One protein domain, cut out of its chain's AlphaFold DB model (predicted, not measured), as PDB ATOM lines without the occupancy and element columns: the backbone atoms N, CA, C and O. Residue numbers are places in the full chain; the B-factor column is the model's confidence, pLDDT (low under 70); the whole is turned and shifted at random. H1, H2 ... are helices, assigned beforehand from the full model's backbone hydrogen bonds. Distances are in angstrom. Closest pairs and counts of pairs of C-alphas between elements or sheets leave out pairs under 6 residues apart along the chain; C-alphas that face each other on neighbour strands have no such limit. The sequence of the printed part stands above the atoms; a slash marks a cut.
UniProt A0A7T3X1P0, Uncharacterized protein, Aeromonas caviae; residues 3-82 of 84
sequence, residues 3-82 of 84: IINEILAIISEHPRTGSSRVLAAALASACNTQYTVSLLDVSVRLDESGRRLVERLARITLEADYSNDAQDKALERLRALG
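Overview. This is residues 3 to 82 of the 84 residues of an uncharacterized protein of Aeromonas caviae (UniProt A0A7T3X1P0). A compact, rounded bundle of helices is built around H2, which forms the core, with H4 and H5 packing on it from either side and H1 covering it between them. The short H3 packs on residues 18 to 22 of H2, at the far side of the domain from H5. The printed part has 80 residues with five named helices, in the order H1 H2 H3 H4 H5, and no named strand; the class is all helix. The radius of gyration of the C-alphas is 11.5 A, and the C-alphas span 30 by 26 by 23 A.

Arrangement. The longest helix, H2, residues 18 to 31, is the hub and touches four other helices. H1, residues 3 to 13, touches it at a shallow tilt of 27 degrees, opposite ways; the closest C-alphas are those of Ile 11 and Ser 20, 4.9 A apart, and the two helices form a hairpin. H4, residues 48 to 57, touches H2 at a shallow tilt of 16 degrees, the same way, with the C-alphas of Ala 30 and Leu 57 closest at 5.8 A. H5, residues 68 to 80, touches H2 and runs opposite ways at 37 degrees, a tilt only just steep; the C-alphas of Cys 31 and Gln 71 are closest, at 5.3 A. H3, residues 39 to 45, touches residues 18 to 22 of H2 alone, in a hairpin at a shallow tilt of 31 degrees, with the C-alphas of Ser 19 and Arg 45 closest at 5.2 A. H1 touches H4 at a steep tilt of 43 degrees, opposite ways, and the closest C-alphas are those of Ile 3 and Leu 53, 7.5 A apart. H1 and H5 only just touch, with 3 pairs of C-alphas within 8 A, through residues 70 to 74 of H5 alone; the closest C-alphas are those of Ile 4 and Ala 74, 7.0 A apart. The hairpin of H3 and H4 also only just touches, with 3 such pairs, and the C-alphas of Val 42 and Arg 51 are closest at 6.7 A. H4 and H5 are apart. In H1, H2, H3, H4 and H5 every O i to N i+4 pair is within hydrogen-bond range.

Along the chain. H2 is 20.2 A from first to last C-alpha, H5 18.6 A, H1 15.5 A, H4 14.3 A and H3 9.9 A. H1 begins at C-alpha 3, (62.712, -23.277, 37.076). H2 begins at C-alpha 18, (56.177, -35.126, 50.865), and H5 ends at C-alpha 80, (73.552, -30.189, 51.178).

Size, cuts and confidence. The two C-alphas farthest apart are those of Val 44 and Asp 69, at 31.4 A. The printed part has no cut. The links H1 to H2 and H3 to H4 are tight, and H2 to H3 and H4 to H5 are short, the last with 10 residues. The mean pLDDT of the printed part is 97.2, and no printed residue is under 70.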
ATOM      1  N   ILE A   3      63.404 -22.096  36.540       98.06
ATOM      2  CA  ILE A   3      62.712 -23.277  37.076       98.06
ATOM      3  C   ILE A   3      63.437 -23.914  38.271       98.06
ATOM      4  O   ILE A   3      62.797 -24.312  39.238       98.06
ATOM      5  N   ILE A   4      64.774 -23.965  38.244       98.31
ATOM      6  CA  ILE A   4      65.574 -24.497  39.358       98.31
ATOM      7  C   ILE A   4      65.363 -23.632  40.603       98.31
ATOM      8  O   ILE A   4      65.086 -24.155  41.679       98.31
ATOM      9  N   ASN A   5      65.453 -22.309  40.451       97.94
ATOM     10  CA  ASN A   5      65.273 -21.376  41.563       97.94
ATOM     11  C   ASN A   5      63.849 -21.433  42.133       97.94
ATOM     12  O   ASN A   5      63.682 -21.400  43.347       97.94
ATOM     13  N   GLU A   6      62.842 -21.555  41.268       98.06
ATOM     14  CA  GLU A   6      61.435 -21.711  41.648       98.06
ATOM     15  C   GLU A   6      61.223 -22.966  42.509       98.06
ATOM     16  O   GLU A   6      60.667 -22.890  43.604       98.06
ATOM     17  N   ILE A   7      61.752 -24.113  42.077       98.12
ATOM     18  CA  ILE A   7      61.635 -25.370  42.826       98.12
ATOM     19  C   ILE A   7      62.411 -25.313  44.148       98.12
ATOM     20  O   ILE A   7      61.898 -25.738  45.183       98.12
ATOM     21  N   LEU A   8      63.634 -24.771  44.144       98.00
ATOM     22  CA  LEU A   8      64.434 -24.625  45.364       98.00
ATOM     23  C   LEU A   8      63.783 -23.675  46.378       98.00
ATOM     24  O   LEU A   8      63.916 -23.910  47.581       98.00
ATOM     25  N   ALA A   9      63.068 -22.642  45.921       97.38
ATOM     26  CA  ALA A   9      62.287 -21.768  46.789       97.38
ATOM     27  C   ALA A   9      61.152 -22.545  47.475       97.38
ATOM     28  O   ALA A   9      61.089 -22.544  48.702       97.38
ATOM     29  N   ILE A  10      60.359 -23.314  46.717       96.56
ATOM     30  CA  ILE A  10      59.273 -24.153  47.263       96.56
ATOM     31  C   ILE A  10      59.809 -25.152  48.300       96.56
ATOM     32  O   ILE A  10      59.253 -25.291  49.391       96.56
ATOM     33  N   ILE A  11      60.918 -25.831  47.988       96.56
ATOM     34  CA  ILE A  11      61.564 -26.773  48.915       96.56
ATOM     35  C   ILE A  11      62.015 -26.054  50.191       96.56
ATOM     36  O   ILE A  11      61.863 -26.592  51.285       96.56
ATOM     37  N   SER A  12      62.566 -24.846  50.067       94.69
ATOM     38  CA  SER A  12      63.054 -24.071  51.213       94.69
ATOM     39  C   SER A  12      61.917 -23.551  52.096       94.69
ATOM     40  O   SER A  12      62.075 -23.503  53.315       94.69
ATOM     41  N   GLU A  13      60.769 -23.208  51.510       95.19
ATOM     42  CA  GLU A  13      59.561 -22.796  52.238       95.19
ATOM     43  C   GLU A  13      58.896 -23.974  52.971       95.19
ATOM     44  O   GLU A  13      58.346 -23.808  54.065       95.19
ATOM     45  N   HIS A  14      58.976 -25.188  52.410       92.50
ATOM     46  CA  HIS A  14      58.275 -26.371  52.921       92.50
ATOM     47  C   HIS A  14      59.153 -27.636  53.070       92.50
ATOM     48  O   HIS A  14      58.744 -28.733  52.662       92.50
ATOM     49  N   PRO A  15      60.308 -27.569  53.763       84.62
ATOM     50  CA  PRO A  15      61.411 -28.538  53.647       84.62
ATOM     51  C   PRO A  15      61.111 -29.966  54.123       84.62
ATOM     52  O   PRO A  15      61.867 -30.891  53.834       84.62
ATOM     53  N   ARG A  16      60.020 -30.182  54.867       87.69
ATOM     54  CA  ARG A  16      59.655 -31.496  55.439       87.69
ATOM     55  C   ARG A  16      58.407 -32.116  54.815       87.69
ATOM     56  O   ARG A  16      57.890 -33.105  55.332       87.69
ATOM     57  N   THR A  17      57.913 -31.549  53.719       95.06
ATOM     58  CA  THR A  17      56.715 -32.047  53.038       95.06
ATOM     59  C   THR A  17      57.040 -33.174  52.064       95.06
ATOM     60  O   THR A  17      58.115 -33.230  51.462       95.06
ATOM     61  N   GLY A  18      56.078 -34.082  51.883       95.25
ATOM     62  CA  GLY A  18      56.177 -35.126  50.865       95.25
ATOM     63  C   GLY A  18      56.314 -34.548  49.454       95.25
ATOM     64  O   GLY A  18      57.102 -35.066  48.674       95.25
ATOM     65  N   SER A  19      55.612 -33.453  49.152       96.56
ATOM     66  CA  SER A  19      55.709 -32.742  47.874       96.56
ATOM     67  C   SER A  19      57.115 -32.195  47.619       96.56
ATOM     68  O   SER A  19      57.661 -32.419  46.542       96.56
ATOM     69  N   SER A  20      57.755 -31.571  48.616       97.25
ATOM     70  CA  SER A  20      59.128 -31.059  48.473       97.25
ATOM     71  C   SER A  20      60.144 -32.165  48.206       97.25
ATOM     72  O   SER A  20      61.040 -31.985  47.388       97.25
ATOM     73  N   ARG A  21      59.980 -33.339  48.827       97.06
ATOM     74  CA  ARG A  21      60.830 -34.505  48.531       97.06
ATOM     75  C   ARG A  21      60.667 -34.987  47.090       97.06
ATOM     76  O   ARG A  21      61.659 -35.300  46.441       97.06
ATOM     77  N   VAL A  22      59.438 -35.016  46.577       98.19
ATOM     78  CA  VAL A  22      59.182 -35.404  45.181       98.19
ATOM     79  C   VAL A  22      59.740 -34.372  44.207       98.19
ATOM     80  O   VAL A  22      60.373 -34.753  43.228       98.19
ATOM     81  N   LEU A  23      59.561 -33.078  44.483       98.31
ATOM     82  CA  LEU A  23      60.126 -32.006  43.661       98.31
ATOM     83  C   LEU A  23      61.660 -32.032  43.660       98.31
ATOM     84  O   LEU A  23      62.264 -31.839  42.610       98.31
ATOM     85  N   ALA A  24      62.288 -32.329  44.799       98.25
ATOM     86  CA  ALA A  24      63.732 -32.513  44.889       98.25
ATOM     87  C   ALA A  24      64.218 -33.691  44.031       98.25
ATOM     88  O   ALA A  24      65.154 -33.531  43.252       98.25
ATOM     89  N   ALA A  25      63.548 -34.845  44.117       98.31
ATOM     90  CA  ALA A  25      63.872 -36.010  43.296       98.31
ATOM     91  C   ALA A  25      63.663 -35.737  41.797       98.31
ATOM     92  O   ALA A  25      64.501 -36.115  40.980       98.31
ATOM     93  N   ALA A  26      62.580 -35.042  41.430       98.50
ATOM     94  CA  ALA A  26      62.316 -34.633  40.052       98.50
ATOM     95  C   ALA A  26      63.408 -33.700  39.519       98.50
ATOM     96  O   ALA A  26      63.925 -33.927  38.426       98.50
ATOM     97  N   LEU A  27      63.784 -32.681  40.300       98.62
ATOM     98  CA  LEU A  27      64.846 -31.747  39.942       98.62
ATOM     99  C   LEU A  27      66.181 -32.477  39.771       98.62
ATOM    100  O   LEU A  27      66.848 -32.295  38.759       98.62
ATOM    101  N   ALA A  28      66.546 -33.351  40.710       98.56
ATOM    102  CA  ALA A  28      67.779 -34.119  40.612       98.56
ATOM    103  C   ALA A  28      67.799 -35.039  39.383       98.56
ATOM    104  O   ALA A  28      68.805 -35.090  38.681       98.56
ATOM    105  N   SER A  29      66.681 -35.711  39.091       98.31
ATOM    106  CA  SER A  29      66.537 -36.588  37.923       98.31
ATOM    107  C   SER A  29      66.625 -35.819  36.603       98.31
ATOM    108  O   SER A  29      67.230 -36.299  35.649       98.31
ATOM    109  N   ALA A  30      66.097 -34.592  36.560       98.19
ATOM    110  CA  ALA A  30      66.236 -33.712  35.404       98.19
ATOM    111  C   ALA A  30      67.682 -33.231  35.194       98.19
ATOM    112  O   ALA A  30      68.079 -32.996  34.057       98.19
ATOM    113  N   CYS A  31      68.462 -33.095  36.272       98.12
ATOM    114  CA  CYS A  31      69.850 -32.635  36.220       98.12
ATOM    115  C   CYS A  31      70.877 -33.758  36.004       98.12
ATOM    116  O   CYS A  31      71.981 -33.487  35.536       98.12
ATOM    117  N   ASN A  32      70.573 -35.005  36.375       97.50
ATOM    118  CA  ASN A  32      71.499 -36.128  36.232       97.50
ATOM    119  C   ASN A  32      70.768 -37.480  36.217       97.50
ATOM    120  O   ASN A  32      69.933 -37.773  37.073       97.50
ATOM    121  N   THR A  33      71.156 -38.348  35.282       95.38
ATOM    122  CA  THR A  33      70.528 -39.655  35.037       95.38
ATOM    123  C   THR A  33      70.718 -40.681  36.159       95.38
ATOM    124  O   THR A  33      70.098 -41.738  36.118       95.38
ATOM    125  N   GLN A  34      71.584 -40.418  37.143       96.81
ATOM    126  CA  GLN A  34      71.754 -41.274  38.324       96.81
ATOM    127  C   GLN A  34      70.573 -41.188  39.296       96.81
ATOM    128  O   GLN A  34      70.400 -42.085  40.120       96.81
ATOM    129  N   TYR A  35      69.763 -40.132  39.209       97.00
ATOM    130  CA  TYR A  35      68.593 -39.953  40.059       97.00
ATOM    131  C   TYR A  35      67.311 -40.297  39.305       97.00
ATOM    132  O   TYR A  35      67.193 -40.115  38.092       97.00
ATOM    133  N   THR A  36      66.305 -40.739  40.053       96.81
ATOM    134  CA  THR A  36      64.991 -41.101  39.520       96.81
ATOM    135  C   THR A  36      63.889 -40.428  40.317       96.81
ATOM    136  O   THR A  36      63.989 -40.314  41.539       96.81
ATOM    137  N   VAL A  37      62.793 -40.077  39.648       97.50
ATOM    138  CA  VAL A  37      61.547 -39.669  40.301       97.50
ATOM    139  C   VAL A  37      60.447 -40.699  40.047       97.50
ATOM    140  O   VAL A  37      60.253 -41.171  38.929       97.50
ATOM    141  N   SER A  38      59.712 -41.052  41.100       97.75
ATOM    142  CA  SER A  38      58.549 -41.941  41.023       97.75
ATOM    143  C   SER A  38      57.344 -41.187  40.454       97.75
ATOM    144  O   SER A  38      56.847 -40.242  41.069       97.75
ATOM    145  N   LEU A  39      56.838 -41.615  39.291       98.00
ATOM    146  CA  LEU A  39      55.629 -41.028  38.695       98.00
ATOM    147  C   LEU A  39      54.381 -41.243  39.569       98.00
ATOM    148  O   LEU A  39      53.477 -40.408  39.563       98.00
ATOM    149  N   LEU A  40      54.345 -42.321  40.360       98.38
ATOM    150  CA  LEU A  40      53.280 -42.549  41.337       98.38
ATOM    151  C   LEU A  40      53.326 -41.496  42.451       98.38
ATOM    152  O   LEU A  40      52.296 -40.918  42.792       98.38
ATOM    153  N   ASP A  41      54.514 -41.189  42.976       98.06
ATOM    154  CA  ASP A  41      54.666 -40.138  43.985       98.06
ATOM    155  C   ASP A  41      54.348 -38.752  43.415       98.06
ATOM    156  O   ASP A  41      53.699 -37.958  44.091       98.06
ATOM    157  N   VAL A  42      54.725 -38.477  42.159       98.25
ATOM    158  CA  VAL A  42      54.301 -37.266  41.434       98.25
ATOM    159  C   VAL A  42      52.778 -37.180  41.368       98.25
ATOM    160  O   VAL A  42      52.215 -36.126  41.650       98.25
ATOM    161  N   SER A  43      52.096 -38.283  41.051       97.69
ATOM    162  CA  SER A  43      50.636 -38.303  40.936       97.69
ATOM    163  C   SER A  43      49.908 -38.135  42.271       97.69
ATOM    164  O   SER A  43      48.817 -37.574  42.285       97.69
ATOM    165  N   VAL A  44      50.451 -38.669  43.369       97.94
ATOM    166  CA  VAL A  44      49.762 -38.705  44.673       97.94
ATOM    167  C   VAL A  44      50.127 -37.509  45.554       97.94
ATOM    168  O   VAL A  44      49.304 -37.067  46.353       97.94
ATOM    169  N   ARG A  45      51.357 -36.989  45.448       97.69
ATOM    170  CA  ARG A  45      51.887 -35.980  46.382       97.69
ATOM    171  C   ARG A  45      51.941 -34.568  45.814       97.69
ATOM    172  O   ARG A  45      52.116 -33.641  46.603       97.69
ATOM    173  N   LEU A  46      51.851 -34.395  44.496       97.94
ATOM    174  CA  LEU A  46      51.876 -33.073  43.873       97.94
ATOM    175  C   LEU A  46      50.477 -32.648  43.434       97.94
ATOM    176  O   LEU A  46      49.722 -33.413  42.832       97.94
ATOM    177  N   ASP A  47      50.160 -31.388  43.706       96.75
ATOM    178  CA  ASP A  47      49.001 -30.714  43.142       96.75
ATOM    179  C   ASP A  47      49.225 -30.390  41.651       96.75
ATOM    180  O   ASP A  47      50.164 -30.868  41.008       96.75
ATOM    181  N   GLU A  48      48.311 -29.637  41.039       97.31
ATOM    182  CA  GLU A  48      48.452 -29.244  39.631       97.31
ATOM    183  C   GLU A  48      49.718 -28.405  39.384       97.31
ATOM    184  O   GLU A  48      50.452 -28.660  38.427       97.31
ATOM    185  N   SER A  49      50.012 -27.456  40.274       96.44
ATOM    186  CA  SER A  49      51.183 -26.580  40.177       96.44
ATOM    187  C   SER A  49      52.491 -27.373  40.239       96.44
ATOM    188  O   SER A  49      53.354 -27.213  39.374       96.44
ATOM    189  N   GLY A  50      52.624 -28.293  41.198       97.31
ATOM    190  CA  GLY A  50      53.788 -29.168  41.309       97.31
ATOM    191  C   GLY A  50      53.951 -30.090  40.099       97.31
ATOM    192  O   GLY A  50      55.063 -30.254  39.594       97.31
ATOM    193  N   ARG A  51      52.852 -30.647  39.571       98.44
ATOM    194  CA  ARG A  51      52.892 -31.476  38.353       98.44
ATOM    195  C   ARG A  51      53.355 -30.685  37.130       98.44
ATOM    196  O   ARG A  51      54.155 -31.203  36.354       98.44
ATOM    197  N   ARG A  52      52.945 -29.419  36.999       98.06
ATOM    198  CA  ARG A  52      53.418 -28.520  35.933       98.06
ATOM    199  C   ARG A  52      54.928 -28.265  36.012       98.06
ATOM    200  O   ARG A  52      55.590 -28.190  34.978       98.06
ATOM    201  N   LEU A  53      55.494 -28.163  37.216       98.44
ATOM    202  CA  LEU A  53      56.946 -28.027  37.394       98.44
ATOM    203  C   LEU A  53      57.691 -29.284  36.938       98.44
ATOM    204  O   LEU A  53      58.674 -29.173  36.210       98.44
ATOM    205  N   VAL A  54      57.198 -30.475  37.289       98.38
ATOM    206  CA  VAL A  54      57.775 -31.749  36.818       98.38
ATOM    207  C   VAL A  54      57.682 -31.870  35.293       98.38
ATOM    208  O   VAL A  54      58.643 -32.272  34.641       98.38
ATOM    209  N   GLU A  55      56.559 -31.470  34.702       98.06
ATOM    210  CA  GLU A  55      56.373 -31.458  33.249       98.06
ATOM    211  C   GLU A  55      57.357 -30.516  32.531       98.06
ATOM    212  O   GLU A  55      57.874 -30.859  31.462       98.06
ATOM    213  N   ARG A  56      57.639 -29.340  33.107       98.19
ATOM    214  CA  ARG A  56      58.666 -28.426  32.585       98.19
ATOM    215  C   ARG A  56      60.073 -28.997  32.758       98.19
ATOM    216  O   ARG A  56      60.862 -28.924  31.822       98.19
ATOM    217  N   LEU A  57      60.375 -29.630  33.895       98.44
ATOM    218  CA  LEU A  57      61.651 -30.323  34.118       98.44
ATOM    219  C   LEU A  57      61.892 -31.452  33.102       98.44
ATOM    220  O   LEU A  57      63.010 -31.615  32.628       98.44
ATOM    221  N   ALA A  58      60.853 -32.181  32.688       97.69
ATOM    222  CA  ALA A  58      60.969 -33.187  31.626       97.69
ATOM    223  C   ALA A  58      61.391 -32.590  30.265       97.69
ATOM    224  O   ALA A  58      61.854 -33.305  29.380       97.69
ATOM    225  N   ARG A  59      61.238 -31.273  30.099       97.56
ATOM    226  CA  ARG A  59      61.645 -30.483  28.932       97.56
ATOM    227  C   ARG A  59      62.727 -29.462  29.287       97.56
ATOM    228  O   ARG A  59      62.839 -28.443  28.613       97.56
ATOM    229  N   ILE A  60      63.535 -29.730  30.320       97.38
ATOM    230  CA  ILE A  60      64.521 -28.780  30.860       97.38
ATOM    231  C   ILE A  60      65.456 -28.209  29.784       97.38
ATOM    232  O   ILE A  60      65.768 -27.023  29.823       97.38
ATOM    233  N   THR A  61      65.827 -29.002  28.772       97.50
ATOM    234  CA  THR A  61      66.683 -28.594  27.642       97.50
ATOM    235  C   THR A  61      66.067 -27.529  26.732       97.50
ATOM    236  O   THR A  61      66.773 -26.959  25.906       97.50
ATOM    237  N   LEU A  62      64.758 -27.280  26.843       97.62
ATOM    238  CA  LEU A  62      64.031 -26.260  26.085       97.62
ATOM    239  C   LEU A  62      63.860 -24.944  26.862       97.62
ATOM    240  O   LEU A  62      63.348 -23.977  26.302       97.62
ATOM    241  N   GLU A  63      64.256 -24.883  28.138       97.25
ATOM    242  CA  GLU A  63      64.222 -23.633  28.901       97.25
ATOM    243  C   GLU A  63      65.227 -22.633  28.300       97.25
ATOM    244  O   GLU A  63      66.386 -22.958  28.047       97.25
ATOM    245  N   ALA A  64      64.792 -21.387  28.084       97.00
ATOM    246  CA  ALA A  64      65.599 -20.372  27.398       97.00
ATOM    247  C   ALA A  64      66.905 -20.013  28.135       97.00
ATOM    248  O   ALA A  64      67.834 -19.491  27.525       97.00
ATOM    249  N   ASP A  65      66.974 -20.275  29.441       97.94
ATOM    250  CA  ASP A  65      68.151 -20.064  30.283       97.94
ATOM    251  C   ASP A  65      68.836 -21.380  30.697       97.94
ATOM    252  O   ASP A  65      69.496 -21.424  31.742       97.94
ATOM    253  N   TYR A  66      68.675 -22.443  29.891       97.88
ATOM    254  CA  TYR A  66      69.321 -23.742  30.086       97.88
ATOM    255  C   TYR A  66      70.824 -23.601  30.350       97.88
ATOM    256  O   TYR A  66      71.554 -22.935  29.614       97.88
ATOM    257  N   SER A  67      71.297 -24.235  31.421       98.12
ATOM    258  CA  SER A  67      72.679 -24.119  31.879       98.12
ATOM    259  C   SER A  67      73.098 -25.375  32.632       98.12
ATOM    260  O   SER A  67      72.465 -25.747  33.618       98.12
ATOM    261  N   ASN A  68      74.180 -26.017  32.188       97.62
ATOM    262  CA  ASN A  68      74.748 -27.176  32.883       97.62
ATOM    263  C   ASN A  68      75.321 -26.778  34.256       97.62
ATOM    264  O   ASN A  68      75.040 -27.443  35.243       97.62
ATOM    265  N   ASP A  69      76.007 -25.632  34.351       98.31
ATOM    266  CA  ASP A  69      76.526 -25.105  35.628       98.31
ATOM    267  C   ASP A  69      75.403 -24.872  36.658       98.31
ATOM    268  O   ASP A  69      75.552 -25.178  37.840       98.31
ATOM    269  N   ALA A  70      74.238 -24.386  36.216       98.25
ATOM    270  CA  ALA A  70      73.087 -24.230  37.102       98.25
ATOM    271  C   ALA A  70      72.532 -25.580  37.596       98.25
ATOM    272  O   ALA A  70      72.055 -25.656  38.728       98.25
ATOM    273  N   GLN A  71      72.588 -26.625  36.767       98.38
ATOM    274  CA  GLN A  71      72.167 -27.978  37.134       98.38
ATOM    275  C   GLN A  71      73.140 -28.613  38.136       98.38
ATOM    276  O   GLN A  71      72.695 -29.154  39.148       98.38
ATOM    277  N   ASP A  72      74.450 -28.464  37.927       98.38
ATOM    278  CA  ASP A  72      75.472 -28.951  38.861       98.38
ATOM    279  C   ASP A  72      75.313 -28.302  40.245       98.38
ATOM    280  O   ASP A  72      75.224 -28.994  41.264       98.38
ATOM    281  N   LYS A  73      75.139 -26.974  40.286       98.44
ATOM    282  CA  LYS A  73      74.865 -26.229  41.528       98.44
ATOM    283  C   LYS A  73      73.559 -26.649  42.198       98.44
ATOM    284  O   LYS A  73      73.474 -26.674  43.428       98.44
ATOM    285  N   ALA A  74      72.529 -26.981  41.419       98.19
ATOM    286  CA  ALA A  74      71.280 -27.496  41.967       98.19
ATOM    287  C   ALA A  74      71.503 -28.832  42.684       98.19
ATOM    288  O   ALA A  74      71.036 -29.003  43.810       98.19
ATOM    289  N   LEU A  75      72.266 -29.749  42.084       98.44
ATOM    290  CA  LEU A  75      72.594 -31.040  42.692       98.44
ATOM    291  C   LEU A  75      73.411 -30.885  43.977       98.44
ATOM    292  O   LEU A  75      73.092 -31.522  44.979       98.44
ATOM    293  N   GLU A  76      74.423 -30.014  43.985       98.25
ATOM    294  CA  GLU A  76      75.173 -29.680  45.203       98.25
ATOM    295  C   GLU A  76      74.246 -29.179  46.313       98.25
ATOM    296  O   GLU A  76      74.349 -29.603  47.467       98.25
ATOM    297  N   ARG A  77      73.288 -28.316  45.958       97.38
ATOM    298  CA  ARG A  77      72.326 -27.775  46.913       97.38
ATOM    299  C   ARG A  77      71.389 -28.845  47.468       97.38
ATOM    300  O   ARG A  77      71.151 -28.854  48.672       97.38
ATOM    301  N   LEU A  78      70.873 -29.742  46.628       97.25
ATOM    302  CA  LEU A  78      69.989 -30.828  47.063       97.25
ATOM    303  C   LEU A  78      70.711 -31.818  47.993       97.25
ATOM    304  O   LEU A  78      70.133 -32.219  49.005       97.25
ATOM    305  N   ARG A  79      71.986 -32.130  47.715       96.88
ATOM    306  CA  ARG A  79      72.843 -32.941  48.600       96.88
ATOM    307  C   ARG A  79      73.075 -32.262  49.945       96.88
ATOM    308  O   ARG A  79      72.929 -32.890  50.989       96.88
ATOM    309  N   ALA A  80      73.373 -30.961  49.945       96.25
ATOM    310  CA  ALA A  80      73.552 -30.189  51.178       96.25
ATOM    311  C   ALA A  80      72.278 -30.140  52.047       96.25
ATOM    312  O   ALA A  80      72.365 -29.989  53.263       96.25
ATOM    313  N   LEU A  81      71.100 -30.280  51.432       93.31
ATOM    314  CA  LEU A  81      69.810 -30.375  52.119       93.31
ATOM    315  C   LEU A  81      69.454 -31.809  52.557       93.31
ATOM    316  O   LEU A  81      68.439 -31.993  53.228       93.31
ATOM    317  N   GLY A  82      70.253 -32.819  52.191       94.50
ATOM    318  CA  GLY A  82      69.985 -34.229  52.489       94.50
ATOM    319  C   GLY A  82      68.757 -34.785  51.764       94.50
ATOM    320  O   GLY A  82      68.064 -35.650  52.300       94.50
TER     321      GLY A  82